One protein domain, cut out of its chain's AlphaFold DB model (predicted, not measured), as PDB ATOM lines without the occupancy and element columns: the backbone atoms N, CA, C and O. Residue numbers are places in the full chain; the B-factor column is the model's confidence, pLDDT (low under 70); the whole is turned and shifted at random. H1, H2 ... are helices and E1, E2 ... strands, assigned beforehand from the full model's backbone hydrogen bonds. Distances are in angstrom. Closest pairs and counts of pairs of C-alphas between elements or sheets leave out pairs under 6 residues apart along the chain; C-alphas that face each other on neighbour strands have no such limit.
ATOM      1  N   THR A  18     104.029 128.593 104.677       72.88
ATOM      2  CA  THR A  18     103.979 127.124 104.748       72.88
ATOM      3  C   THR A  18     104.857 126.593 105.886       72.88
ATOM      4  O   THR A  18     105.833 127.244 106.252       72.88
ATOM      5  N   PRO A  19     104.616 125.382 106.423       74.56
ATOM      6  CA  PRO A  19     105.492 124.799 107.448       74.56
ATOM      7  C   PRO A  19     106.948 124.610 106.999       74.56
ATOM      8  O   PRO A  19     107.855 124.675 107.818       74.56
ATOM      9  N   LEU A  20     107.189 124.416 105.694       73.88
ATOM     10  CA  LEU A  20     108.545 124.331 105.129       73.88
ATOM     11  C   LEU A  20     109.347 125.612 105.342       73.88
ATOM     12  O   LEU A  20     110.570 125.572 105.416       73.88
ATOM     13  N   SER A  21     108.641 126.730 105.467       72.94
ATOM     14  CA  SER A  21     109.221 128.027 105.736       72.94
ATOM     15  C   SER A  21     109.909 128.048 107.128       72.94
ATOM     16  O   SER A  21     110.962 128.648 107.319       72.94
ATOM     17  N   GLU A  22     109.444 127.263 108.100       75.38
ATOM     18  CA  GLU A  22     110.091 127.206 109.420       75.38
ATOM     19  C   GLU A  22     111.432 126.442 109.423       75.38
ATOM     20  O   GLU A  22     112.155 126.468 110.418       75.38
ATOM     21  N   ILE A  23     111.787 125.766 108.321       80.44
ATOM     22  CA  ILE A  23     113.000 124.952 108.214       80.44
ATOM     23  C   ILE A  23     114.114 125.760 107.539       80.44
ATOM     24  O   ILE A  23     114.149 125.880 106.315       80.44
ATOM     25  N   SER A  24     115.086 126.252 108.315       80.19
ATOM     26  CA  SER A  24     116.170 127.105 107.793       80.19
ATOM     27  C   SER A  24     116.962 126.484 106.645       80.19
ATOM     28  O   SER A  24     117.263 127.166 105.668       80.19
ATOM     29  N   ALA A  25     117.241 125.180 106.704       82.88
ATOM     30  CA  ALA A  25     117.974 124.487 105.646       82.88
ATOM     31  C   ALA A  25     117.197 124.375 104.319       82.88
ATOM     32  O   ALA A  25     117.791 124.028 103.299       82.88
ATOM     33  N   MET A  26     115.886 124.638 104.329       77.75
ATOM     34  CA  MET A  26     115.030 124.604 103.140       77.75
ATOM     35  C   MET A  26     114.908 125.963 102.452       77.75
ATOM     36  O   MET A  26     114.364 125.990 101.352       77.75
ATOM     37  N   ALA A  27     115.423 127.059 103.025       74.00
ATOM     38  CA  ALA A  27     115.301 128.394 102.428       74.00
ATOM     39  C   ALA A  27     115.699 128.439 100.932       74.00
ATOM     40  O   ALA A  27     114.873 128.896 100.141       74.00
ATOM     41  N   PRO A  28     116.826 127.833 100.489       72.38
ATOM     42  CA  PRO A  28     117.198 127.827  99.066       72.38
ATOM     43  C   PRO A  28     116.248 127.025  98.166       72.38
ATOM     44  O   PRO A  28     116.253 127.174  96.954       72.38
ATOM     45  N   THR A  29     115.448 126.113  98.730       68.38
ATOM     46  CA  THR A  29     114.479 125.307  97.958       68.38
ATOM     47  C   THR A  29     113.140 126.011  97.761       68.38
ATOM     48  O   THR A  29     112.307 125.535  96.992       68.38
ATOM     49  N   LEU A  30     112.916 127.120  98.476       67.25
ATOM     50  CA  LEU A  30     111.724 127.951  98.320       67.25
ATOM     51  C   LEU A  30     111.858 128.915  97.128       67.25
ATOM     52  O   LEU A  30     110.837 129.361  96.603       67.25
ATOM     53  N   GLU A  31     113.091 129.179  96.684       64.38
ATOM     54  CA  GLU A  31     113.416 129.932  95.467       64.38
ATOM     55  C   GLU A  31     112.817 129.244  94.226       64.38
ATOM     56  O   GLU A  31     112.891 128.022  94.067       64.38
ATOM     57  N   GLY A  32     112.165 130.013  93.345       59.50
ATOM     58  CA  GLY A  32     111.494 129.491  92.146       59.50
ATOM     59  C   GLY A  32     110.234 128.642  92.396       59.50
ATOM     60  O   GLY A  32     109.640 128.127  91.444       59.50
ATOM     61  N   GLY A  33     109.811 128.477  93.653       59.72
ATOM     62  CA  GLY A  33     108.566 127.801  94.017       59.72
ATOM     63  C   GLY A  33     107.317 128.670  93.785       59.72
ATOM     64  O   GLY A  33     107.420 129.848  93.460       59.72
ATOM     65  N   PRO A  34     106.100 128.147  94.032       56.09
ATOM     66  CA  PRO A  34     104.850 128.919  93.915       56.09
ATOM     67  C   PRO A  34     104.752 130.110  94.889       56.09
ATOM     68  O   PRO A  34     103.807 130.893  94.803       56.09
ATOM     69  N   MET A  35     105.697 130.215  95.830       54.88
ATOM     70  CA  MET A  35     105.844 131.312  96.792       54.88
ATOM     71  C   MET A  35     106.776 132.432  96.293       54.88
ATOM     72  O   MET A  35     106.777 133.514  96.873       54.88
ATOM     73  N   ASP A  36     107.528 132.201  95.214       55.31
ATOM     74  CA  ASP A  36     108.399 133.189  94.577       55.31
ATOM     75  C   ASP A  36     107.708 133.751  93.326       55.31
ATOM     76  O   ASP A  36     107.423 133.046  92.356       55.31
ATOM     77  N   LEU A  37     107.405 135.050  93.347       54.88
ATOM     78  CA  LEU A  37     106.792 135.760  92.221       54.88
ATOM     79  C   LEU A  37     107.872 136.295  91.266       54.88
ATOM     80  O   LEU A  37     107.826 137.466  90.876       54.88
ATOM     81  N   ALA A  38     108.849 135.457  90.915       51.62
ATOM     82  CA  ALA A  38     110.010 135.820  90.110       51.62
ATOM     83  C   ALA A  38     109.627 136.632  88.863       51.62
ATOM     84  O   ALA A  38     108.775 136.239  88.059       51.62
ATOM     85  N   VAL A  39     110.289 137.774  88.672       50.59
ATOM     86  CA  VAL A  39     110.183 138.564  87.444       50.59
ATOM     87  C   VAL A  39     111.445 138.414  86.627       50.59
ATOM     88  O   VAL A  39     112.543 138.761  87.057       50.59
ATOM     89  N   GLN A  40     111.268 137.907  85.408       48.00
ATOM     90  CA  GLN A  40     112.318 137.900  84.403       48.00
ATOM     91  C   GLN A  40     112.538 139.315  83.876       48.00
ATOM     92  O   GLN A  40     111.626 139.935  83.323       48.00
ATOM     93  N   ASP A  41     113.768 139.800  84.010       45.75
ATOM     94  CA  ASP A  41     114.216 140.986  83.298       45.75
ATOM     95  C   ASP A  41     114.512 140.628  81.831       45.75
ATOM     96  O   ASP A  41     115.179 139.636  81.531       45.75
ATOM     97  N   ARG A  42     114.006 141.437  80.895       40.75
ATOM     98  CA  ARG A  42     114.288 141.292  79.457       40.75
ATOM     99  C   ARG A  42     115.588 141.987  79.034       40.75
ATOM    100  O   ARG A  42     116.018 141.787  77.901       40.75
ATOM    101  N   ALA A  43     116.205 142.798  79.897       39.16
ATOM    102  CA  ALA A  43     117.341 143.654  79.546       39.16
ATOM    103  C   ALA A  43     118.732 143.067  79.865       39.16
ATOM    104  O   ALA A  43     119.743 143.665  79.491       39.16
ATOM    105  N   SER A  44     118.840 141.905  80.516       35.88
ATOM    106  CA  SER A  44     120.146 141.358  80.903       35.88
ATOM    107  C   SER A  44     120.822 140.565  79.776       35.88
ATOM    108  O   SER A  44     120.294 139.574  79.270       35.88
ATOM    109  N   ILE A  45     122.041 140.984  79.426       35.38
ATOM    110  CA  ILE A  45     123.001 140.301  78.547       35.38
ATOM    111  C   ILE A  45     123.137 138.824  78.957       35.38
ATOM    112  O   ILE A  45     123.772 138.539  79.962       35.38
ATOM    113  N   ARG A  46     122.551 137.908  78.170       33.06
ATOM    114  CA  ARG A  46     122.831 136.457  77.995       33.06
ATOM    115  C   ARG A  46     123.180 135.557  79.204       33.06
ATOM    116  O   ARG A  46     123.506 134.396  78.984       33.06
ATOM    117  N   PHE A  47     123.032 136.020  80.439       34.41
ATOM    118  CA  PHE A  47     123.036 135.232  81.667       34.41
ATOM    119  C   PHE A  47     121.814 135.651  82.484       34.41
ATOM    120  O   PHE A  47     121.667 136.810  82.863       34.41
ATOM    121  N   LEU A  48     120.907 134.693  82.645       35.00
ATOM    122  CA  LEU A  48     119.580 134.805  83.244       35.00
ATOM    123  C   LEU A  48     119.640 135.520  84.605       35.00
ATOM    124  O   LEU A  48     120.141 134.949  85.569       35.00
ATOM    125  N   ARG A  49     119.123 136.751  84.692       42.53
ATOM    126  CA  ARG A  49     118.787 137.383  85.973       42.53
ATOM    127  C   ARG A  49     117.274 137.315  86.169       42.53
ATOM    128  O   ARG A  49     116.522 137.978  85.454       42.53
ATOM    129  N   SER A  50     116.831 136.492  87.109       44.09
ATOM    130  CA  SER A  50     115.516 136.623  87.736       44.09
ATOM    131  C   SER A  50     115.648 137.595  88.903       44.09
ATOM    132  O   SER A  50     116.539 137.431  89.731       44.09
ATOM    133  N   TYR A  51     114.789 138.613  88.961       45.41
ATOM    134  CA  TYR A  51     114.572 139.341  90.207       45.41
ATOM    135  C   TYR A  51     113.511 138.591  90.998       45.41
ATOM    136  O   TYR A  51     112.377 138.434  90.534       45.41
ATOM    137  N   GLU A  52     113.884 138.120  92.176       46.94
ATOM    138  CA  GLU A  52     112.983 137.394  93.061       46.94
ATOM    139  C   GLU A  52     112.034 138.379  93.742       46.94
ATOM    140  O   GLU A  52     112.392 139.518  94.071       46.94
ATOM    141  N   ARG A  53     110.773 137.974  93.891       48.00
ATOM    142  CA  ARG A  53     109.757 138.793  94.555       48.00
ATOM    143  C   ARG A  53     109.143 137.985  95.672       48.00
ATOM    144  O   ARG A  53     108.516 136.957  95.424       48.00
ATOM    145  N   PHE A  54     109.197 138.548  96.869       46.22
ATOM    146  CA  PHE A  54     108.571 137.955  98.036       46.22
ATOM    147  C   PHE A  54     107.405 138.804  98.511       46.22
ATOM    148  O   PHE A  54     107.398 140.033  98.417       46.22
ATOM    149  N   THR A  55     106.394 138.116  99.010       42.53
ATOM    150  CA  THR A  55     105.262 138.724  99.702       42.53
ATOM    151  C   THR A  55     105.728 139.138 101.101       42.53
ATOM    152  O   THR A  55     106.640 138.515 101.654       42.53
ATOM    153  N   MET A  56     105.176 140.209 101.688       43.19
ATOM    154  CA  MET A  56     105.704 140.737 102.961       43.19
ATOM    155  C   MET A  56     105.629 139.703 104.076       43.19
ATOM    156  O   MET A  56     106.505 139.649 104.937       43.19
ATOM    157  N   LEU A  57     104.579 138.884 104.040       42.84
ATOM    158  CA  LEU A  57     104.380 137.822 105.008       42.84
ATOM    159  C   LEU A  57     105.329 136.627 104.809       42.84
ATOM    160  O   LEU A  57     105.273 135.695 105.588       42.84
ATOM    161  N   GLN A  58     106.169 136.609 103.774       46.88
ATOM    162  CA  GLN A  58     107.023 135.460 103.436       46.88
ATOM    163  C   GLN A  58     108.500 135.850 103.249       46.88
ATOM    164  O   GLN A  58     109.363 134.977 103.146       46.88
ATOM    165  N   ALA A  59     108.813 137.152 103.263       47.09
ATOM    166  CA  ALA A  59     110.155 137.681 103.038       47.09
ATOM    167  C   ALA A  59     111.182 137.195 104.079       47.09
ATOM    168  O   ALA A  59     112.279 136.804 103.700       47.09
ATOM    169  N   ASN A  60     110.844 137.133 105.374       47.44
ATOM    170  CA  ASN A  60     111.805 136.713 106.415       47.44
ATOM    171  C   ASN A  60     112.325 135.284 106.232       47.44
ATOM    172  O   ASN A  60     113.436 134.963 106.655       47.44
ATOM    173  N   THR A  61     111.521 134.427 105.620       46.69
ATOM    174  CA  THR A  61     111.802 133.005 105.532       46.69
ATOM    175  C   THR A  61     112.670 132.642 104.335       46.69
ATOM    176  O   THR A  61     113.536 131.774 104.432       46.69
ATOM    177  N   ILE A  62     112.450 133.328 103.214       53.31
ATOM    178  CA  ILE A  62     113.198 133.102 101.977       53.31
ATOM    179  C   ILE A  62     114.476 133.958 101.954       53.31
ATOM    180  O   ILE A  62     115.501 133.492 101.475       53.31
ATOM    181  N   ASN A  63     114.495 135.129 102.615       59.62
ATOM    182  CA  ASN A  63     115.668 136.021 102.714       59.62
ATOM    183  C   ASN A  63     116.809 135.488 103.607       59.62
ATOM    184  O   ASN A  63     117.612 136.259 104.133       59.62
ATOM    185  N   GLY A  64     116.862 134.180 103.857       67.25
ATOM    186  CA  GLY A  64     117.897 133.571 104.679       67.25
ATOM    187  C   GLY A  64     117.869 134.007 106.144       67.25
ATOM    188  O   GLY A  64     118.846 133.786 106.828       67.25
ATOM    189  N   MET A  65     116.793 134.608 106.665       78.25
ATOM    190  CA  MET A  65     116.581 134.886 108.101       78.25
ATOM    191  C   MET A  65     117.621 135.784 108.797       78.25
ATOM    192  O   MET A  65     117.462 136.042 109.989       78.25
ATOM    193  N   LEU A  66     118.667 136.248 108.106       85.50
ATOM    194  CA  LEU A  66     119.769 137.022 108.679       85.50
ATOM    195  C   LEU A  66     119.284 138.415 109.086       85.50
ATOM    196  O   LEU A  66     118.627 139.108 108.307       85.50
ATOM    197  N   TYR A  67     119.640 138.840 110.296       88.00
ATOM    198  CA  TYR A  67     119.415 140.205 110.753       88.00
ATOM    199  C   TYR A  67     120.712 141.005 110.633       88.00
ATOM    200  O   TYR A  67     121.551 140.997 111.533       88.00
ATOM    201  N   ASP A  68     120.866 141.672 109.493       88.00
ATOM    202  CA  ASP A  68     122.034 142.481 109.144       88.00
ATOM    203  C   ASP A  68     121.604 143.926 108.866       88.00
ATOM    204  O   ASP A  68     120.709 144.185 108.053       88.00
ATOM    205  N   LEU A  69     122.209 144.871 109.578       90.25
ATOM    206  CA  LEU A  69     121.980 146.302 109.426       90.25
ATOM    207  C   LEU A  69     123.030 146.902 108.489       90.25
ATOM    208  O   LEU A  69     124.185 146.487 108.452       90.25
ATOM    209  N   GLY A  70     122.645 147.955 107.764       89.31
ATOM    210  CA  GLY A  70     123.584 148.703 106.928       89.31
ATOM    211  C   GLY A  70     124.748 149.285 107.734       89.31
ATOM    212  O   GLY A  70     124.687 149.426 108.963       89.31
ATOM    213  N   ASN A  71     125.820 149.678 107.045       92.62
ATOM    214  CA  ASN A  71     126.892 150.388 107.721       92.62
ATOM    215  C   ASN A  71     126.401 151.774 108.151       92.62
ATOM    216  O   ASN A  71     125.634 152.416 107.434       92.62
ATOM    217  N   ARG A  72     126.892 152.301 109.280       93.19
ATOM    218  CA  ARG A  72     126.539 153.666 109.726       93.19
ATOM    219  C   ARG A  72     126.701 154.712 108.628       93.19
ATOM    220  O   ARG A  72     125.880 155.617 108.497       93.19
ATOM    221  N   ARG A  73     127.764 154.574 107.829       94.50
ATOM    222  CA  ARG A  73     128.069 155.474 106.720       94.50
ATOM    223  C   ARG A  73     126.961 155.498 105.670       94.50
ATOM    224  O   ARG A  73     126.736 156.554 105.093       94.50
ATOM    225  N   ASP A  74     126.256 154.391 105.452       94.81
ATOM    226  CA  ASP A  74     125.169 154.317 104.474       94.81
ATOM    227  C   ASP A  74     124.016 155.251 104.869       94.81
ATOM    228  O   ASP A  74     123.548 156.035 104.047       94.81
ATOM    229  N   TYR A  75     123.635 155.254 106.149       96.06
ATOM    230  CA  TYR A  75     122.574 156.116 106.681       96.06
ATOM    231  C   TYR A  75     123.002 157.586 106.779       96.06
ATOM    232  O   TYR A  75     122.239 158.482 106.431       96.06
ATOM    233  N   TYR A  76     124.253 157.866 107.164       97.06
ATOM    234  CA  TYR A  76     124.775 159.237 107.086       97.06
ATOM    235  C   TYR A  76     124.785 159.771 105.652       97.06
ATOM    236  O   TYR A  76     124.439 160.927 105.423       97.06
ATOM    237  N   ASN A  77     125.109 158.928 104.668       97.00
ATOM    238  CA  ASN A  77     125.015 159.316 103.266       97.00
ATOM    239  C   ASN A  77     123.562 159.605 102.845       97.00
ATOM    240  O   ASN A  77     123.358 160.451 101.977       97.00
ATOM    241  N   TRP A  78     122.555 158.939 103.429       96.31
ATOM    242  CA  TRP A  78     121.144 159.252 103.161       96.31
ATOM    243  C   TRP A  78     120.771 160.642 103.666       96.31
ATOM    244  O   TRP A  78     120.170 161.407 102.911       96.31
ATOM    245  N   ASP A  79     121.167 160.979 104.891       96.25
ATOM    246  CA  ASP A  79     120.970 162.313 105.462       96.25
ATOM    247  C   ASP A  79     121.667 163.392 104.615       96.25
ATOM    248  O   ASP A  79     121.034 164.349 104.167       96.25
ATOM    249  N   TRP A  80     122.935 163.172 104.245       96.50
ATOM    250  CA  TRP A  80     123.689 164.078 103.366       96.50
ATOM    251  C   TRP A  80     123.106 164.212 101.957       96.50
ATOM    252  O   TRP A  80     123.259 165.258 101.328       96.50
ATOM    253  N   ALA A  81     122.415 163.186 101.458       96.06
ATOM    254  CA  ALA A  81     121.681 163.248 100.197       96.06
ATOM    255  C   ALA A  81     120.365 164.051 100.299       96.06
ATOM    256  O   ALA A  81     119.634 164.149  99.313       96.06
ATOM    257  N   GLY A  82     120.068 164.637 101.465       96.75
ATOM    258  CA  GLY A  82     118.902 165.479 101.723       96.75
ATOM    259  C   GLY A  82     117.753 164.769 102.439       96.75
ATOM    260  O   GLY A  82     116.687 165.365 102.592       96.75
ATOM    261  N   ASN A  83     117.939 163.523 102.893       96.06
ATOM    262  CA  ASN A  83     116.920 162.785 103.644       96.06
ATOM    263  C   ASN A  83     117.056 163.064 105.145       96.06
ATOM    264  O   ASN A  83     117.437 162.189 105.918       96.06
ATOM    265  N   ILE A  84     116.738 164.296 105.545       95.88
ATOM    266  CA  ILE A  84     116.802 164.734 106.946       95.88
ATOM    267  C   ILE A  84     115.983 163.780 107.825       95.88
ATOM    268  O   ILE A  84     114.840 163.455 107.486       95.88
ATOM    269  N   GLY A  85     116.547 163.340 108.950       95.62
ATOM    270  CA  GLY A  85     115.899 162.376 109.844       95.62
ATOM    271  C   GLY A  85     116.312 160.919 109.614       95.62
ATOM    272  O   GLY A  85     115.834 160.037 110.329       95.62
ATOM    273  N   TRP A  86     117.152 160.649 108.607       96.75
ATOM    274  CA  TRP A  86     117.586 159.300 108.223       96.75
ATOM    275  C   TRP A  86     119.064 159.018 108.509       96.75
ATOM    276  O   TRP A  86     119.608 158.039 107.993       96.75
ATOM    277  N   SER A  87     119.720 159.837 109.335       97.25
ATOM    278  CA  SER A  87     121.076 159.541 109.803       97.25
ATOM    279  C   SER A  87     121.093 158.294 110.700       97.25
ATOM    280  O   SER A  87     120.065 157.892 111.251       97.25
ATOM    281  N   TYR A  88     122.263 157.658 110.871       95.50
ATOM    282  CA  TYR A  88     122.361 156.408 111.640       95.50
ATOM    283  C   TYR A  88     121.815 156.547 113.070       95.50
ATOM    284  O   TYR A  88     121.073 155.684 113.537       95.50
ATOM    285  N   ASP A  89     122.148 157.649 113.744       94.94
ATOM    286  CA  ASP A  89     121.734 157.902 115.125       94.94
ATOM    287  C   ASP A  89     120.214 158.097 115.258       94.94
ATOM    288  O   ASP A  89     119.630 157.761 116.290       94.94
ATOM    289  N   GLU A  90     119.555 158.586 114.204       96.06
ATOM    290  CA  GLU A  90     118.105 158.793 114.163       96.06
ATOM    291  C   GLU A  90     117.341 157.502 113.852       96.06
ATOM    292  O   GLU A  90     116.267 157.269 114.412       96.06
ATOM    293  N   VAL A  91     117.899 156.625 113.007       95.31
ATOM    294  CA  VAL A  91     117.255 155.351 112.641       95.31
ATOM    295  C   VAL A  91     117.527 154.224 113.639       95.31
ATOM    296  O   VAL A  91     116.672 153.354 113.826       95.31
ATOM    297  N   LEU A  92     118.670 154.236 114.337       93.94
ATOM    298  CA  LEU A  92     119.052 153.197 115.302       93.94
ATOM    299  C   LEU A  92     117.974 152.935 116.378       93.94
ATOM    300  O   LEU A  92     117.663 151.765 116.634       93.94
ATOM    301  N   PRO A  93     117.324 153.954 116.980       94.75
ATOM    302  CA  PRO A  93     116.204 153.743 117.895       94.75
ATOM    303  C   PRO A  93     115.046 152.932 117.300       94.75
ATOM    304  O   PRO A  93     114.387 152.196 118.039       94.75
ATOM    305  N   TYR A  94     114.789 153.030 115.991       93.12
ATOM    306  CA  TYR A  94     113.726 152.281 115.317       93.12
ATOM    307  C   TYR A  94     114.106 150.817 115.088       93.12
ATOM    308  O   TYR A  94     113.269 149.945 115.334       93.12
ATOM    309  N   PHE A  95     115.363 150.529 114.729       92.94
ATOM    310  CA  PHE A  95     115.864 149.149 114.690       92.94
ATOM    311  C   PHE A  95     115.722 148.498 116.069       92.94
ATOM    312  O   PHE A  95     115.005 147.504 116.216       92.94
ATOM    313  N   LYS A  96     116.230 149.168 117.111       92.62
ATOM    314  CA  LYS A  96     116.105 148.736 118.511       92.62
ATOM    315  C   LYS A  96     114.655 148.601 118.980       92.62
ATOM    316  O   LYS A  96     114.356 147.783 119.840       92.62
ATOM    317  N   LYS A  97     113.725 149.409 118.463       92.19
ATOM    318  CA  LYS A  97     112.297 149.315 118.814       92.19
ATOM    319  C   LYS A  97     111.680 147.998 118.341       92.19
ATOM    320  O   LYS A  97     110.825 147.456 119.036       92.19
ATOM    321  N   SER A  98     112.071 147.526 117.160       88.69
ATOM    322  CA  SER A  98     111.587 146.255 116.610       88.69
ATOM    323  C   SER A  98     112.278 145.038 117.226       88.69
ATOM    324  O   SER A  98     111.656 143.983 117.328       88.69
ATOM    325  N   GLU A  99     113.520 145.203 117.669       90.94
ATOM    326  CA  GLU A  99     114.400 144.131 118.117       90.94
ATOM    327  C   GLU A  99     114.071 143.619 119.526       90.94
ATOM    328  O   GLU A  99     113.839 144.372 120.475       90.94
ATOM    329  N   ASN A 100     114.090 142.299 119.663       92.12
ATOM    330  CA  ASN A 100     114.167 141.588 120.923       92.12
ATOM    331  C   ASN A 100     115.405 140.684 120.902       92.12
ATOM    332  O   ASN A 100     115.344 139.544 120.443       92.12
ATOM    333  N   MET A 101     116.540 141.207 121.366       93.81
ATOM    334  CA  MET A 101     117.805 140.476 121.367       93.81
ATOM    335  C   MET A 101     117.760 139.280 122.326       93.81
ATOM    336  O   MET A 101     117.635 139.457 123.533       93.81
ATOM    337  N   GLY A 102     117.865 138.062 121.790       91.88
ATOM    338  CA  GLY A 102     117.909 136.815 122.558       91.88
ATOM    339  C   GLY A 102     119.313 136.221 122.707       91.88
ATOM    340  O   GLY A 102     119.487 135.242 123.429       91.88
ATOM    341  N   VAL A 103     120.319 136.792 122.039       91.94
ATOM    342  CA  VAL A 103     121.698 136.294 122.073       91.94
ATOM    343  C   VAL A 103     122.412 136.830 123.315       91.94
ATOM    344  O   VAL A 103     122.694 138.022 123.417       91.94
ATOM    345  N   GLU A 104     122.739 135.936 124.252       90.94
ATOM    346  CA  GLU A 104     123.224 136.277 125.600       90.94
ATOM    347  C   GLU A 104     124.414 137.250 125.602       90.94
ATOM    348  O   GLU A 104     124.415 138.245 126.330       90.94
ATOM    349  N   ARG A 105     125.396 137.027 124.718       91.88
ATOM    350  CA  ARG A 105     126.599 137.875 124.604       91.88
ATOM    351  C   ARG A 105     126.322 139.320 124.174       91.88
ATOM    352  O   ARG A 105     127.201 140.164 124.327       91.88
ATOM    353  N   TYR A 106     125.133 139.616 123.652       92.81
ATOM    354  CA  TYR A 106     124.759 140.941 123.151       92.81
ATOM    355  C   TYR A 106     123.736 141.665 124.033       92.81
ATOM    356  O   TYR A 106     123.452 142.835 123.787       92.81
ATOM    357  N   LEU A 107     123.235 141.033 125.102       90.25
ATOM    358  CA  LEU A 107     122.207 141.617 125.979       90.25
ATOM    359  C   LEU A 107     122.641 142.925 126.659       90.25
ATOM    360  O   LEU A 107     121.808 143.793 126.905       90.25
ATOM    361  N   ASN A 108     123.939 143.083 126.929       88.94
ATOM    362  CA  ASN A 108     124.507 144.280 127.561       88.94
ATOM    363  C   ASN A 108     125.068 145.301 126.551       88.94
ATOM    364  O   ASN A 108     125.680 146.290 126.950       88.94
ATOM    365  N   SER A 109     124.902 145.064 125.247       91.38
ATOM    366  CA  SER A 109     125.389 145.965 124.200       91.38
ATOM    367  C   SER A 109     124.510 147.210 124.089       91.38
ATOM    368  O   SER A 109     123.282 147.127 124.069       91.38
ATOM    369  N   SER A 110     125.124 148.384 123.914       91.62
ATOM    370  CA  SER A 110     124.392 149.623 123.620       91.62
ATOM    371  C   SER A 110     123.707 149.607 122.249       91.62
ATOM    372  O   SER A 110     122.797 150.408 122.018       91.62
ATOM    373  N   PHE A 111     124.115 148.709 121.351       91.50
ATOM    374  CA  PHE A 111     123.579 148.590 119.992       91.50
ATOM    375  C   PHE A 111     122.280 147.794 119.927       91.50
ATOM    376  O   PHE A 111     121.509 147.984 118.992       91.50
ATOM    377  N   HIS A 112     121.976 147.020 120.971       94.50
ATOM    378  CA  HIS A 112     120.824 146.127 120.993       94.50
ATOM    379  C   HIS A 112     119.777 146.518 122.028       94.50
ATOM    380  O   HIS A 112     120.000 147.356 122.913       94.50
ATOM    381  N   LYS A 113     118.584 145.944 121.886       94.44
ATOM    382  CA  LYS A 113     117.479 146.089 122.828       94.44
ATOM    383  C   LYS A 113     116.686 144.789 122.960       94.44
ATOM    384  O   LYS A 113     116.528 144.017 122.022       94.44
ATOM    385  N   THR A 114     116.158 144.569 124.159       93.62
ATOM    386  CA  THR A 114     115.196 143.506 124.466       93.62
ATOM    387  C   THR A 114     113.770 144.059 124.525       93.62
ATOM    388  O   THR A 114     113.554 145.225 124.872       93.62
ATOM    389  N   GLY A 115     112.778 143.207 124.261       89.12
ATOM    390  CA  GLY A 115     111.354 143.532 124.412       89.12
ATOM    391  C   GLY A 115     110.655 144.092 123.167       89.12
ATOM    392  O   GLY A 115     109.502 144.513 123.269       89.12
ATOM    393  N   GLY A 116     111.320 144.115 122.008       88.88
ATOM    394  CA  GLY A 116     110.671 144.336 120.714       88.88
ATOM    395  C   GLY A 116     109.852 143.131 120.232       88.88
ATOM    396  O   GLY A 116     109.635 142.159 120.953       88.88
ATOM    397  N   TYR A 117     109.375 143.205 118.990       82.94
ATOM    398  CA  TYR A 117     108.490 142.193 118.398       82.94
ATOM    399  C   TYR A 117     109.230 141.103 117.620       82.94
ATOM    400  O   TYR A 117     108.671 140.030 117.400       82.94
ATOM    401  N   LEU A 118     110.458 141.380 117.180       85.44
ATOM    402  CA  LEU A 118     111.279 140.468 116.395       85.44
ATOM    403  C   LEU A 118     112.359 139.877 117.290       85.44
ATOM    404  O   LEU A 118     113.297 140.573 117.672       85.44
ATOM    405  N   THR A 119     112.228 138.599 117.629       88.00
ATOM    406  CA  THR A 119     113.234 137.913 118.443       88.00
ATOM    407  C   THR A 119     114.438 137.546 117.590       88.00
ATOM    408  O   THR A 119     114.294 136.824 116.602       88.00
ATOM    409  N   MET A 120     115.609 138.035 117.998       89.75
ATOM    410  CA  MET A 120     116.896 137.694 117.397       89.75
ATOM    411  C   MET A 120     117.515 136.525 118.143       89.75
ATOM    412  O   MET A 120     117.748 136.606 119.349       89.75
ATOM    413  N   GLU A 121     117.794 135.449 117.422       88.69
ATOM    414  CA  GLU A 121     118.419 134.246 117.958       88.69
ATOM    415  C   GLU A 121     119.533 133.769 117.031       88.69
ATOM    416  O   GLU A 121     119.535 134.044 115.830       88.69
ATOM    417  N   GLU A 122     120.472 133.014 117.589       88.56
ATOM    418  CA  GLU A 122     121.404 132.241 116.776       88.56
ATOM    419  C   GLU A 122     120.705 131.031 116.156       88.56
ATOM    420  O   GLU A 122     119.705 130.516 116.668       88.56
ATOM    421  N   PHE A 123     121.270 130.535 115.061       87.19
ATOM    422  CA  PHE A 123     120.828 129.279 114.474       87.19
ATOM    423  C   PHE A 123     121.084 128.131 115.449       87.19
ATOM    424  O   PHE A 123     122.123 128.054 116.103       87.19
ATOM    425  N   ARG A 124     120.130 127.203 115.547       85.75
ATOM    426  CA  ARG A 124     120.217 126.102 116.520       85.75
ATOM    427  C   ARG A 124     121.310 125.099 116.167       85.75
ATOM    428  O   ARG A 124     121.859 124.443 117.045       85.75
ATOM    429  N   TYR A 125     121.672 125.030 114.885       87.88
ATOM    430  CA  TYR A 125     122.746 124.173 114.414       87.88
ATOM    431  C   TYR A 125     123.860 124.959 113.721       87.88
ATOM    432  O   TYR A 125     123.673 125.525 112.635       87.88
ATOM    433  N   HIS A 126     125.048 124.883 114.326       88.50
ATOM    434  CA  HIS A 126     126.301 125.428 113.814       88.50
ATOM    435  C   HIS A 126     127.157 124.303 113.207       88.50
ATOM    436  O   HIS A 126     127.662 123.433 113.925       88.50
ATOM    437  N   PRO A 127     127.331 124.277 111.877       88.81
ATOM    438  CA  PRO A 127     128.218 123.323 111.226       88.81
ATOM    439  C   PRO A 127     129.675 123.515 111.664       88.81
ATOM    440  O   PRO A 127     130.172 124.636 111.718       88.81
ATOM    441  N   LYS A 128     130.419 122.419 111.853       90.38
ATOM    442  CA  LYS A 128     131.845 122.460 112.255       90.38
ATOM    443  C   LYS A 128     132.749 123.240 111.290       90.38
ATOM    444  O   LYS A 128     133.840 123.672 111.666       90.38
ATOM    445  N   ILE A 129     132.333 123.405 110.032       90.44
ATOM    446  CA  ILE A 129     133.065 124.239 109.074       90.44
ATOM    447  C   ILE A 129     133.092 125.720 109.499       90.44
ATOM    448  O   ILE A 129     134.109 126.367 109.263       90.44
ATOM    449  N   LEU A 130     132.070 126.241 110.196       90.06
ATOM    450  CA  LEU A 130     132.066 127.628 110.685       90.06
ATOM    451  C   LEU A 130     133.199 127.882 111.676       90.06
ATOM    452  O   LEU A 130     133.908 128.874 111.544       90.06
ATOM    453  N   ASP A 131     133.421 126.969 112.623       89.31
ATOM    454  CA  ASP A 131     134.515 127.103 113.591       89.31
ATOM    455  C   ASP A 131     135.866 127.200 112.883       89.31
ATOM    456  O   ASP A 131     136.738 127.975 113.277       89.31
ATOM    457  N   THR A 132     136.041 126.409 111.822       90.00
ATOM    458  CA  THR A 132     137.245 126.436 110.986       90.00
ATOM    459  C   THR A 132     137.384 127.778 110.264       90.00
ATOM    460  O   THR A 132     138.479 128.341 110.250       90.00
ATOM    461  N   LEU A 133     136.291 128.324 109.719       89.75
ATOM    462  CA  LEU A 133     136.282 129.627 109.044       89.75
ATOM    463  C   LEU A 133     136.610 130.768 110.013       89.75
ATOM    464  O   LEU A 133     137.527 131.541 109.746       89.75
ATOM    465  N   LEU A 134     135.958 130.825 111.176       90.06
ATOM    466  CA  LEU A 134     136.202 131.862 112.186       90.06
ATOM    467  C   LEU A 134     137.617 131.785 112.774       90.06
ATOM    468  O   LEU A 134     138.247 132.813 113.024       90.06
ATOM    469  N   LYS A 135     138.158 130.576 112.977       91.75
ATOM    470  CA  LYS A 135     139.564 130.394 113.381       91.75
ATOM    471  C   LYS A 135     140.528 130.866 112.296       91.75
ATOM    472  O   LYS A 135     141.520 131.516 112.616       91.75
ATOM    473  N   SER A 136     140.230 130.575 111.033       91.12
ATOM    474  CA  SER A 136     141.056 131.001 109.896       91.12
ATOM    475  C   SER A 136     141.036 132.521 109.729       91.12
ATOM    476  O   SER A 136     142.096 133.120 109.574       91.12
ATOM    477  N   ALA A 137     139.865 133.152 109.870       91.56
ATOM    478  CA  ALA A 137     139.702 134.606 109.882       91.56
ATOM    479  C   ALA A 137     140.569 135.275 110.961       91.56
ATOM    480  O   ALA A 137     141.290 136.231 110.675       91.56
ATOM    481  N   LYS A 138     140.585 134.710 112.177       92.31
ATOM    482  CA  LYS A 138     141.494 135.147 113.250       92.31
ATOM    483  C   LYS A 138     142.965 134.974 112.877       92.31
ATOM    484  O   LYS A 138     143.763 135.864 113.151       92.31
ATOM    485  N   GLY A 139     143.317 133.867 112.223       93.75
ATOM    486  CA  GLY A 139     144.682 133.587 111.766       93.75
ATOM    487  C   GLY A 139     145.225 134.597 110.749       93.75
ATOM    488  O   GLY A 139     146.425 134.850 110.735       93.75
ATOM    489  N   ILE A 140     144.354 135.213 109.945       94.62
ATOM    490  CA  ILE A 140     144.720 136.271 108.984       94.62
ATOM    491  C   ILE A 140     144.513 137.695 109.536       94.62
ATOM    492  O   ILE A 140     144.642 138.665 108.793       94.62
ATOM    493  N   GLY A 141     144.209 137.833 110.832       92.25
ATOM    494  CA  GLY A 141     144.155 139.118 111.535       92.25
ATOM    495  C   GLY A 141     142.766 139.742 111.705       92.25
ATOM    496  O   GLY A 141     142.674 140.831 112.270       92.25
ATOM    497  N   TYR A 142     141.682 139.084 111.280       91.69
ATOM    498  CA  TYR A 142     140.327 139.588 111.522       91.69
ATOM    499  C   TYR A 142     139.790 139.153 112.887       91.69
ATOM    500  O   TYR A 142     139.933 138.007 113.312       91.69
ATOM    501  N   GLN A 143     139.129 140.076 113.580       87.88
ATOM    502  CA  GLN A 143     138.466 139.778 114.847       87.88
ATOM    503  C   GLN A 143     137.070 139.207 114.619       87.88
ATOM    504  O   GLN A 143     136.440 139.463 113.591       87.88
ATOM    505  N   SER A 144     136.608 138.433 115.604       86.94
ATOM    506  CA  SER A 144     135.220 138.004 115.636       86.94
ATOM    507  C   SER A 144     134.394 139.061 116.362       86.94
ATOM    508  O   SER A 144     134.600 139.248 117.561       86.94
ATOM    509  N   ASN A 145     133.519 139.751 115.638       90.00
ATOM    510  CA  ASN A 145     132.757 140.893 116.124       90.00
ATOM    511  C   ASN A 145     131.252 140.638 116.012       90.00
ATOM    512  O   ASN A 145     130.789 139.725 115.328       90.00
ATOM    513  N   ASP A 146     130.495 141.486 116.694       91.94
ATOM    514  CA  ASP A 146     129.073 141.647 116.443       91.94
ATOM    515  C   ASP A 146     128.858 142.338 115.090       91.94
ATOM    516  O   ASP A 146     129.342 143.452 114.878       91.94
ATOM    517  N   ILE A 147     128.123 141.677 114.195       90.50
ATOM    518  CA  ILE A 147     127.853 142.148 112.828       90.50
ATOM    519  C   ILE A 147     127.101 143.491 112.803       90.50
ATOM    520  O   ILE A 147     127.295 144.285 111.885       90.50
ATOM    521  N   ASN A 148     126.327 143.794 113.853       92.75
ATOM    522  CA  ASN A 148     125.566 145.042 113.995       92.75
ATOM    523  C   ASN A 148     126.108 145.951 115.110       92.75
ATOM    524  O   ASN A 148     125.466 146.934 115.490       92.75
ATOM    525  N   GLY A 149     127.280 145.618 115.650       90.69
ATOM    526  CA  GLY A 149     127.850 146.287 116.807       90.69
ATOM    527  C   GLY A 149     128.632 147.549 116.460       90.69
ATOM    528  O   GLY A 149     128.528 148.140 115.383       90.69
ATOM    529  N   GLU A 150     129.487 147.967 117.393       89.69
ATOM    530  CA  GLU A 150     130.319 149.158 117.211       89.69
ATOM    531  C   GLU A 150     131.264 149.047 116.004       89.69
ATOM    532  O   GLU A 150     131.459 150.017 115.270       89.69
ATOM    533  N   LYS A 151     131.841 147.857 115.803       89.50
ATOM    534  CA  LYS A 151     132.806 147.554 114.745       89.50
ATOM    535  C   LYS A 151     132.245 146.482 113.816       89.50
ATOM    536  O   LYS A 151     132.347 145.299 114.113       89.50
ATOM    537  N   GLN A 152     131.739 146.915 112.664       88.75
ATOM    538  CA  GLN A 152     131.173 146.027 111.639       88.75
ATOM    539  C   GLN A 152     132.242 145.401 110.719       88.75
ATOM    540  O   GLN A 152     131.954 144.472 109.979       88.75
ATOM    541  N   ILE A 153     133.493 145.889 110.751       89.44
ATOM    542  CA  ILE A 153     134.602 145.273 110.003       89.44
ATOM    543  C   ILE A 153     135.128 144.082 110.807       89.44
ATOM    544  O   ILE A 153     135.687 144.265 111.891       89.44
ATOM    545  N   GLY A 154     134.989 142.874 110.273       89.56
ATOM    546  CA  GLY A 154     135.453 141.642 110.907       89.56
ATOM    547  C   GLY A 154     134.701 140.435 110.371       89.56
ATOM    548  O   GLY A 154     134.124 140.513 109.294       89.56
ATOM    549  N   PHE A 155     134.723 139.350 111.143       90.00
ATOM    550  CA  PHE A 155     133.845 138.204 110.926       90.00
ATOM    551  C   PHE A 155     132.903 138.038 112.117       90.00
ATOM    552  O   PHE A 155     133.294 138.299 113.249       90.00
ATOM    553  N   GLY A 156     131.689 137.556 111.927       88.81
ATOM    554  CA  GLY A 156     130.721 137.374 113.000       88.81
ATOM    555  C   GLY A 156     129.856 136.148 112.786       88.81
ATOM    556  O   GLY A 156     129.617 135.716 111.660       88.81
ATOM    557  N   LEU A 157     129.382 135.575 113.892       89.81
ATOM    558  CA  LEU A 157     128.268 134.637 113.827       89.81
ATOM    559  C   LEU A 157     126.991 135.436 113.627       89.81
ATOM    560  O   LEU A 157     126.659 136.303 114.444       89.81
ATOM    561  N   ALA A 158     126.295 135.125 112.546       89.38
ATOM    562  CA  ALA A 158     125.022 135.715 112.240       89.38
ATOM    563  C   ALA A 158     123.936 135.206 113.185       89.38
ATOM    564  O   ALA A 158     123.927 134.061 113.645       89.38
ATOM    565  N   TYR A 159     122.988 136.088 113.429       89.81
ATOM    566  CA  TYR A 159     121.770 135.833 114.169       89.81
ATOM    567  C   TYR A 159     120.614 136.442 113.389       89.81
ATOM    568  O   TYR A 159     120.803 137.233 112.461       89.81
ATOM    569  N   GLY A 160     119.406 136.022 113.727       87.75
ATOM    570  CA  GLY A 160     118.274 136.279 112.868       87.75
ATOM    571  C   GLY A 160     116.939 135.956 113.499       87.75
ATOM    572  O   GLY A 160     116.853 135.497 114.639       87.75
ATOM    573  N   THR A 161     115.879 136.141 112.723       80.44
ATOM    574  CA  THR A 161     114.512 135.799 113.128       80.44
ATOM    575  C   THR A 161     114.235 134.306 112.932       80.44
ATOM    576  O   THR A 161     113.291 133.931 112.245       80.44
ATOM    577  N   VAL A 162     115.045 133.439 113.553       70.75
ATOM    578  CA  VAL A 162     115.017 131.970 113.368       70.75
ATOM    579  C   VAL A 162     113.681 131.339 113.804       70.75
ATOM    580  O   VAL A 162     113.295 130.287 113.306       70.75
ATOM    581  N   ARG A 163     112.940 131.983 114.722       60.56
ATOM    582  CA  ARG A 163     111.599 131.548 115.185       60.56
ATOM    583  C   ARG A 163     110.450 132.460 114.758       60.56
ATOM    584  O   ARG A 163     109.285 132.087 114.909       60.56
ATOM    585  N   CYS A 164     110.763 133.674 114.317       55.28
ATOM    586  CA  CYS A 164     109.786 134.736 114.118       55.28
ATOM    587  C   CYS A 164     109.415 134.823 112.645       55.28
ATOM    588  O   CYS A 164     109.914 135.662 111.896       55.28
ATOM    589  N   SER A 165     108.493 133.952 112.265       53.75
ATOM    590  CA  SER A 165     107.750 134.127 111.035       53.75
ATOM    591  C   SER A 165     106.853 135.368 111.169       53.75
ATOM    592  O   SER A 165     106.352 135.691 112.257       53.75
ATOM    593  N   THR A 166     106.686 136.127 110.089       50.06
ATOM    594  CA  THR A 166     105.934 137.399 110.134       50.06
ATOM    595  C   THR A 166     104.441 137.177 110.414       50.06
ATOM    596  O   THR A 166     103.727 138.089 110.843       50.06
ATOM    597  N   THR A 167     103.964 135.943 110.248       50.22
ATOM    598  CA  THR A 167     102.585 135.528 110.528       50.22
ATOM    599  C   THR A 167     102.303 135.358 112.021       50.22
ATOM    600  O   THR A 167     101.162 135.534 112.442       50.22
ATOM    601  N   LYS A 168     103.330 135.139 112.854       57.12
ATOM    602  CA  LYS A 168     103.218 135.097 114.327       57.12
ATOM    603  C   LYS A 168     103.261 136.487 114.972       57.12
ATOM    604  O   LYS A 168     103.366 136.606 116.194       57.12
ATOM    605  N   THR A 169     103.189 137.552 114.174       61.75
ATOM    606  CA  THR A 169     103.213 138.918 114.695       61.75
ATOM    607  C   THR A 169     101.942 139.225 115.501       61.75
ATOM    608  O   THR A 169     100.833 138.886 115.079       61.75
ATOM    609  N   PRO A 170     102.056 139.938 116.640       63.84
ATOM    610  CA  PRO A 170     100.905 140.308 117.470       63.84
ATOM    611  C   PRO A 170      99.821 141.109 116.735       63.84
ATOM    612  O   PRO A 170      98.690 141.196 117.212       63.84
ATOM    613  N   ALA A 171     100.157 141.691 115.578       72.19
ATOM    614  CA  ALA A 171      99.235 142.426 114.725       72.19
ATOM    615  C   ALA A 171      98.040 141.569 114.271       72.19
ATOM    616  O   ALA A 171      96.931 142.088 114.235       72.19
ATOM    617  N   TYR A 271     134.287 124.817  96.613       83.62
ATOM    618  CA  TYR A 271     135.479 124.141  97.120       83.62
ATOM    619  C   TYR A 271     135.136 122.725  97.573       83.62
ATOM    620  O   TYR A 271     134.114 122.493  98.222       83.62
ATOM    621  N   THR A 272     136.013 121.773  97.270       87.75
ATOM    622  CA  THR A 272     135.933 120.429  97.839       87.75
ATOM    623  C   THR A 272     136.588 120.421  99.216       87.75
ATOM    624  O   THR A 272     137.677 120.957  99.416       87.75
ATOM    625  N   ILE A 273     135.916 119.805 100.187       86.81
ATOM    626  CA  ILE A 273     136.446 119.609 101.538       86.81
ATOM    627  C   ILE A 273     136.667 118.118 101.775       86.81
ATOM    628  O   ILE A 273     135.794 117.299 101.496       86.81
ATOM    629  N   GLN A 274     137.841 117.760 102.294       88.06
ATOM    630  CA  GLN A 274     138.189 116.363 102.563       88.06
ATOM    631  C   GLN A 274     137.361 115.776 103.716       88.06
ATOM    632  O   GLN A 274     137.003 114.600 103.703       88.06
ATOM    633  N   TYR A 275     137.044 116.599 104.717       87.31
ATOM    634  CA  TYR A 275     136.323 116.173 105.912       87.31
ATOM    635  C   TYR A 275     134.813 116.423 105.775       87.31
ATOM    636  O   TYR A 275     134.408 117.462 105.248       87.31
ATOM    637  N   PRO A 276     133.948 115.539 106.307       85.75
ATOM    638  CA  PRO A 276     132.494 115.675 106.224       85.75
ATOM    639  C   PRO A 276     131.941 116.691 107.245       85.75
ATOM    640  O   PRO A 276     131.029 116.388 108.005       85.75
ATOM    641  N   ILE A 277     132.515 117.895 107.284       86.62
ATOM    642  CA  ILE A 277     132.219 118.939 108.283       86.62
ATOM    643  C   ILE A 277     131.297 120.055 107.770       86.62
ATOM    644  O   ILE A 277     130.844 120.885 108.556       86.62
ATOM    645  N   GLY A 278     131.030 120.084 106.461       84.69
ATOM    646  CA  GLY A 278     130.093 121.013 105.827       84.69
ATOM    647  C   GLY A 278     128.665 120.465 105.727       84.69
ATOM    648  O   GLY A 278     128.427 119.263 105.875       84.69
ATOM    649  N   ILE A 279     127.714 121.338 105.402       85.19
ATOM    650  CA  ILE A 279     126.326 120.953 105.124       85.19
ATOM    651  C   ILE A 279     126.196 120.513 103.669       85.19
ATOM    652  O   ILE A 279     126.594 121.228 102.758       85.19
ATOM    653  N   VAL A 280     125.651 119.315 103.459       84.88
ATOM    654  CA  VAL A 280     125.329 118.776 102.133       84.88
ATOM    655  C   VAL A 280     123.935 118.182 102.231       84.88
ATOM    656  O   VAL A 280     123.707 117.315 103.075       84.88
ATOM    657  N   PHE A 281     123.018 118.657 101.386       80.88
ATOM    658  CA  PHE A 281     121.583 118.398 101.513       80.88
ATOM    659  C   PHE A 281     121.236 116.897 101.603       80.88
ATOM    660  O   PHE A 281     120.627 116.503 102.595       80.88
ATOM    661  N   PRO A 282     121.741 116.006 100.721       82.50
ATOM    662  CA  PRO A 282     121.538 114.560 100.867       82.50
ATOM    663  C   PRO A 282     121.920 113.955 102.230       82.50
ATOM    664  O   PRO A 282     121.362 112.936 102.618       82.50
ATOM    665  N   ARG A 283     122.865 114.554 102.975       84.25
ATOM    666  CA  ARG A 283     123.268 114.058 104.305       84.25
ATOM    667  C   ARG A 283     122.314 114.488 105.414       84.25
ATOM    668  O   ARG A 283     122.208 113.788 106.417       84.25
ATOM    669  N   ILE A 284     121.661 115.636 105.254       84.25
ATOM    670  CA  ILE A 284     120.764 116.206 106.268       84.25
ATOM    671  C   ILE A 284     119.290 115.882 105.997       84.25
ATOM    672  O   ILE A 284     118.483 115.921 106.919       84.25
ATOM    673  N   SER A 285     118.954 115.482 104.770       83.12
ATOM    674  CA  SER A 285     117.595 115.142 104.338       83.12
ATOM    675  C   SER A 285     117.295 113.653 104.532       83.12
ATOM    676  O   SER A 285     117.121 112.911 103.567       83.12
ATOM    677  N   ASN A 286     117.263 113.195 105.785       87.19
ATOM    678  CA  ASN A 286     116.917 111.814 106.136       87.19
ATOM    679  C   ASN A 286     115.875 111.756 107.275       87.19
ATOM    680  O   ASN A 286     115.760 112.724 108.034       87.19
ATOM    681  N   PRO A 287     115.125 110.642 107.419       88.94
ATOM    682  CA  PRO A 287     114.031 110.550 108.386       88.94
ATOM    683  C   PRO A 287     114.444 110.845 109.829       88.94
ATOM    684  O   PRO A 287     113.711 111.527 110.531       88.94
ATOM    685  N   GLU A 288     115.633 110.411 110.259       89.69
ATOM    686  CA  GLU A 288     116.135 110.651 111.619       89.69
ATOM    687  C   GLU A 288     116.286 112.151 111.906       89.69
ATOM    688  O   GLU A 288     115.815 112.639 112.934       89.69
ATOM    689  N   LYS A 289     116.894 112.909 110.982       88.50
ATOM    690  CA  LYS A 289     117.064 114.364 111.139       88.50
ATOM    691  C   LYS A 289     115.744 115.119 111.039       88.50
ATOM    692  O   LYS A 289     115.549 116.083 111.773       88.50
ATOM    693  N   PHE A 290     114.815 114.645 110.212       87.12
ATOM    694  CA  PHE A 290     113.449 115.171 110.192       87.12
ATOM    695  C   PHE A 290     112.709 114.910 111.508       87.12
ATOM    696  O   PHE A 290     112.072 115.817 112.035       87.12
ATOM    697  N   THR A 291     112.819 113.713 112.088       88.12
ATOM    698  CA  THR A 291     112.229 113.404 113.397       88.12
ATOM    699  C   THR A 291     112.849 114.254 114.507       88.12
ATOM    700  O   THR A 291     112.116 114.768 115.349       88.12
ATOM    701  N   GLN A 292     114.171 114.458 114.487       87.38
ATOM    702  CA  GLN A 292     114.856 115.354 115.423       87.38
ATOM    703  C   GLN A 292     114.294 116.781 115.338       87.38
ATOM    704  O   GLN A 292     113.928 117.357 116.362       87.38
ATOM    705  N   PHE A 293     114.140 117.317 114.125       86.19
ATOM    706  CA  PHE A 293     113.512 118.618 113.911       86.19
ATOM    707  C   PHE A 293     112.068 118.656 114.438       86.19
ATOM    708  O   PHE A 293     111.725 119.548 115.203       86.19
ATOM    709  N   LEU A 294     111.227 117.675 114.106       85.75
ATOM    710  CA  LEU A 294     109.816 117.689 114.511       85.75
ATOM    711  C   LEU A 294     109.617 117.598 116.031       85.75
ATOM    712  O   LEU A 294     108.705 118.222 116.566       85.75
ATOM    713  N   LEU A 295     110.447 116.815 116.726       87.31
ATOM    714  CA  LEU A 295     110.290 116.575 118.165       87.31
ATOM    715  C   LEU A 295     111.028 117.599 119.035       87.31
ATOM    716  O   LEU A 295     110.576 117.895 120.138       87.31
ATOM    717  N   GLN A 296     112.172 118.107 118.572       85.19
ATOM    718  CA  GLN A 296     113.075 118.946 119.375       85.19
ATOM    719  C   GLN A 296     113.246 120.356 118.798       85.19
ATOM    720  O   GLN A 296     113.787 121.236 119.470       85.19
ATOM    721  N   ASN A 297     112.772 120.591 117.570       81.06
ATOM    722  CA  ASN A 297     113.037 121.800 116.794       81.06
ATOM    723  C   ASN A 297     114.548 122.090 116.736       81.06
ATOM    724  O   ASN A 297     114.991 123.202 116.983       81.06
ATOM    725  N   ASP A 298     115.362 121.059 116.512       82.88
ATOM    726  CA  ASP A 298     116.825 121.134 116.555       82.88
ATOM    727  C   ASP A 298     117.454 120.240 115.473       82.88
ATOM    728  O   ASP A 298     116.779 119.432 114.828       82.88
ATOM    729  N   GLY A 299     118.761 120.382 115.271       87.06
ATOM    730  CA  GLY A 299     119.560 119.562 114.379       87.06
ATOM    731  C   GLY A 299     119.878 120.225 113.036       87.06
ATOM    732  O   GLY A 299     119.580 121.398 112.810       87.06
ATOM    733  N   PRO A 300     120.493 119.473 112.104       88.00
ATOM    734  CA  PRO A 300     121.066 120.007 110.864       88.00
ATOM    735  C   PRO A 300     120.077 120.654 109.887       88.00
ATOM    736  O   PRO A 300     120.510 121.193 108.876       88.00
ATOM    737  N   LEU A 301     118.770 120.581 110.152       87.31
ATOM    738  CA  LEU A 301     117.733 121.267 109.380       87.31
ATOM    739  C   LEU A 301     117.525 122.728 109.833       87.31
ATOM    740  O   LEU A 301     116.967 123.525 109.084       87.31
ATOM    741  N   MET A 302     118.041 123.106 111.007       86.81
ATOM    742  CA  MET A 302     117.963 124.455 111.587       86.81
ATOM    743  C   MET A 302     119.247 125.265 111.348       86.81
ATOM    744  O   MET A 302     119.771 125.919 112.251       86.81
ATOM    745  N   THR A 303     119.798 125.169 110.135       86.19
ATOM    746  CA  THR A 303     121.068 125.792 109.736       86.19
ATOM    747  C   THR A 303     120.937 126.493 108.386       86.19
ATOM    748  O   THR A 303     120.265 125.984 107.497       86.19
ATOM    749  N   LEU A 304     121.654 127.603 108.194       82.75
ATOM    750  CA  LEU A 304     121.932 128.175 106.864       82.75
ATOM    751  C   LEU A 304     123.293 127.753 106.291       82.75
ATOM    752  O   LEU A 304     123.788 128.331 105.324       82.75
ATOM    753  N   GLY A 305     123.956 126.771 106.906       85.06
ATOM    754  CA  GLY A 305     125.301 126.393 106.492       85.06
ATOM    755  C   GLY A 305     126.303 127.529 106.709       85.06
ATOM    756  O   GLY A 305     126.283 128.197 107.740       85.06
ATOM    757  N   VAL A 306     127.187 127.741 105.733       78.94
ATOM    758  CA  VAL A 306     128.247 128.764 105.802       78.94
ATOM    759  C   VAL A 306     127.725 130.202 105.792       78.94
ATOM    760  O   VAL A 306     128.439 131.076 106.261       78.94
ATOM    761  N   GLY A 307     126.484 130.446 105.351       80.44
ATOM    762  CA  GLY A 307     125.869 131.781 105.380       80.44
ATOM    763  C   GLY A 307     125.650 132.344 106.790       80.44
ATOM    764  O   GLY A 307     125.282 133.499 106.941       80.44
ATOM    765  N   GLN A 308     125.892 131.538 107.828       86.06
ATOM    766  CA  GLN A 308     125.889 131.975 109.222       86.06
ATOM    767  C   GLN A 308     127.182 132.685 109.655       86.06
ATOM    768  O   GLN A 308     127.238 133.192 110.771       86.06
ATOM    769  N   ALA A 309     128.237 132.667 108.840       85.31
ATOM    770  CA  ALA A 309     129.453 133.431 109.091       85.31
ATOM    771  C   ALA A 309     129.505 134.594 108.097       85.31
ATOM    772  O   ALA A 309     129.617 134.361 106.892       85.31
TER     773      ALA A 309
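Overview. This is residues 18 to 171 and 271 to 309 of the 310 residues of the protein "Hypothetical protein" of Timema douglasi (UniProt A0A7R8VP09). Little regular structure is here: mostly loops, a small parallel strand pair, E1 and E2, and short helices, with H4 and H5 at one end of the longest axis, H7 and H8 at the other. Of 193 printed residues, 73 are in nine named helices and two strands, ordered H1 to H5, E1, E2, H6 to H9: mostly helix. The whole is compact, radius of gyration of the C-alphas 18.6 A, spanning 53 by 45 by 41 A.

Arrangement. Start at E1, residues 99 to 101: N 100 and O 118 of E2, residues 118 to 122, are within hydrogen-bond range, 2.8 A. H4, residues 72 to 80, touches H5, residues 88 to 98, closest C-alphas 75 and 88, 5.0 A. In H4 every O i to N i+4 pair is within range.

Along the chain. Find H6, residues 128 to 139, from C-alpha 128 at (131.845, 122.460, 112.255), running 17.0 A.

Size, cuts and confidence. Residues 172 to 270 are cut out, C-alphas 171 and 271 standing 44.2 A apart; residues 29 to 64 and 163 to 170 have pLDDT under 70.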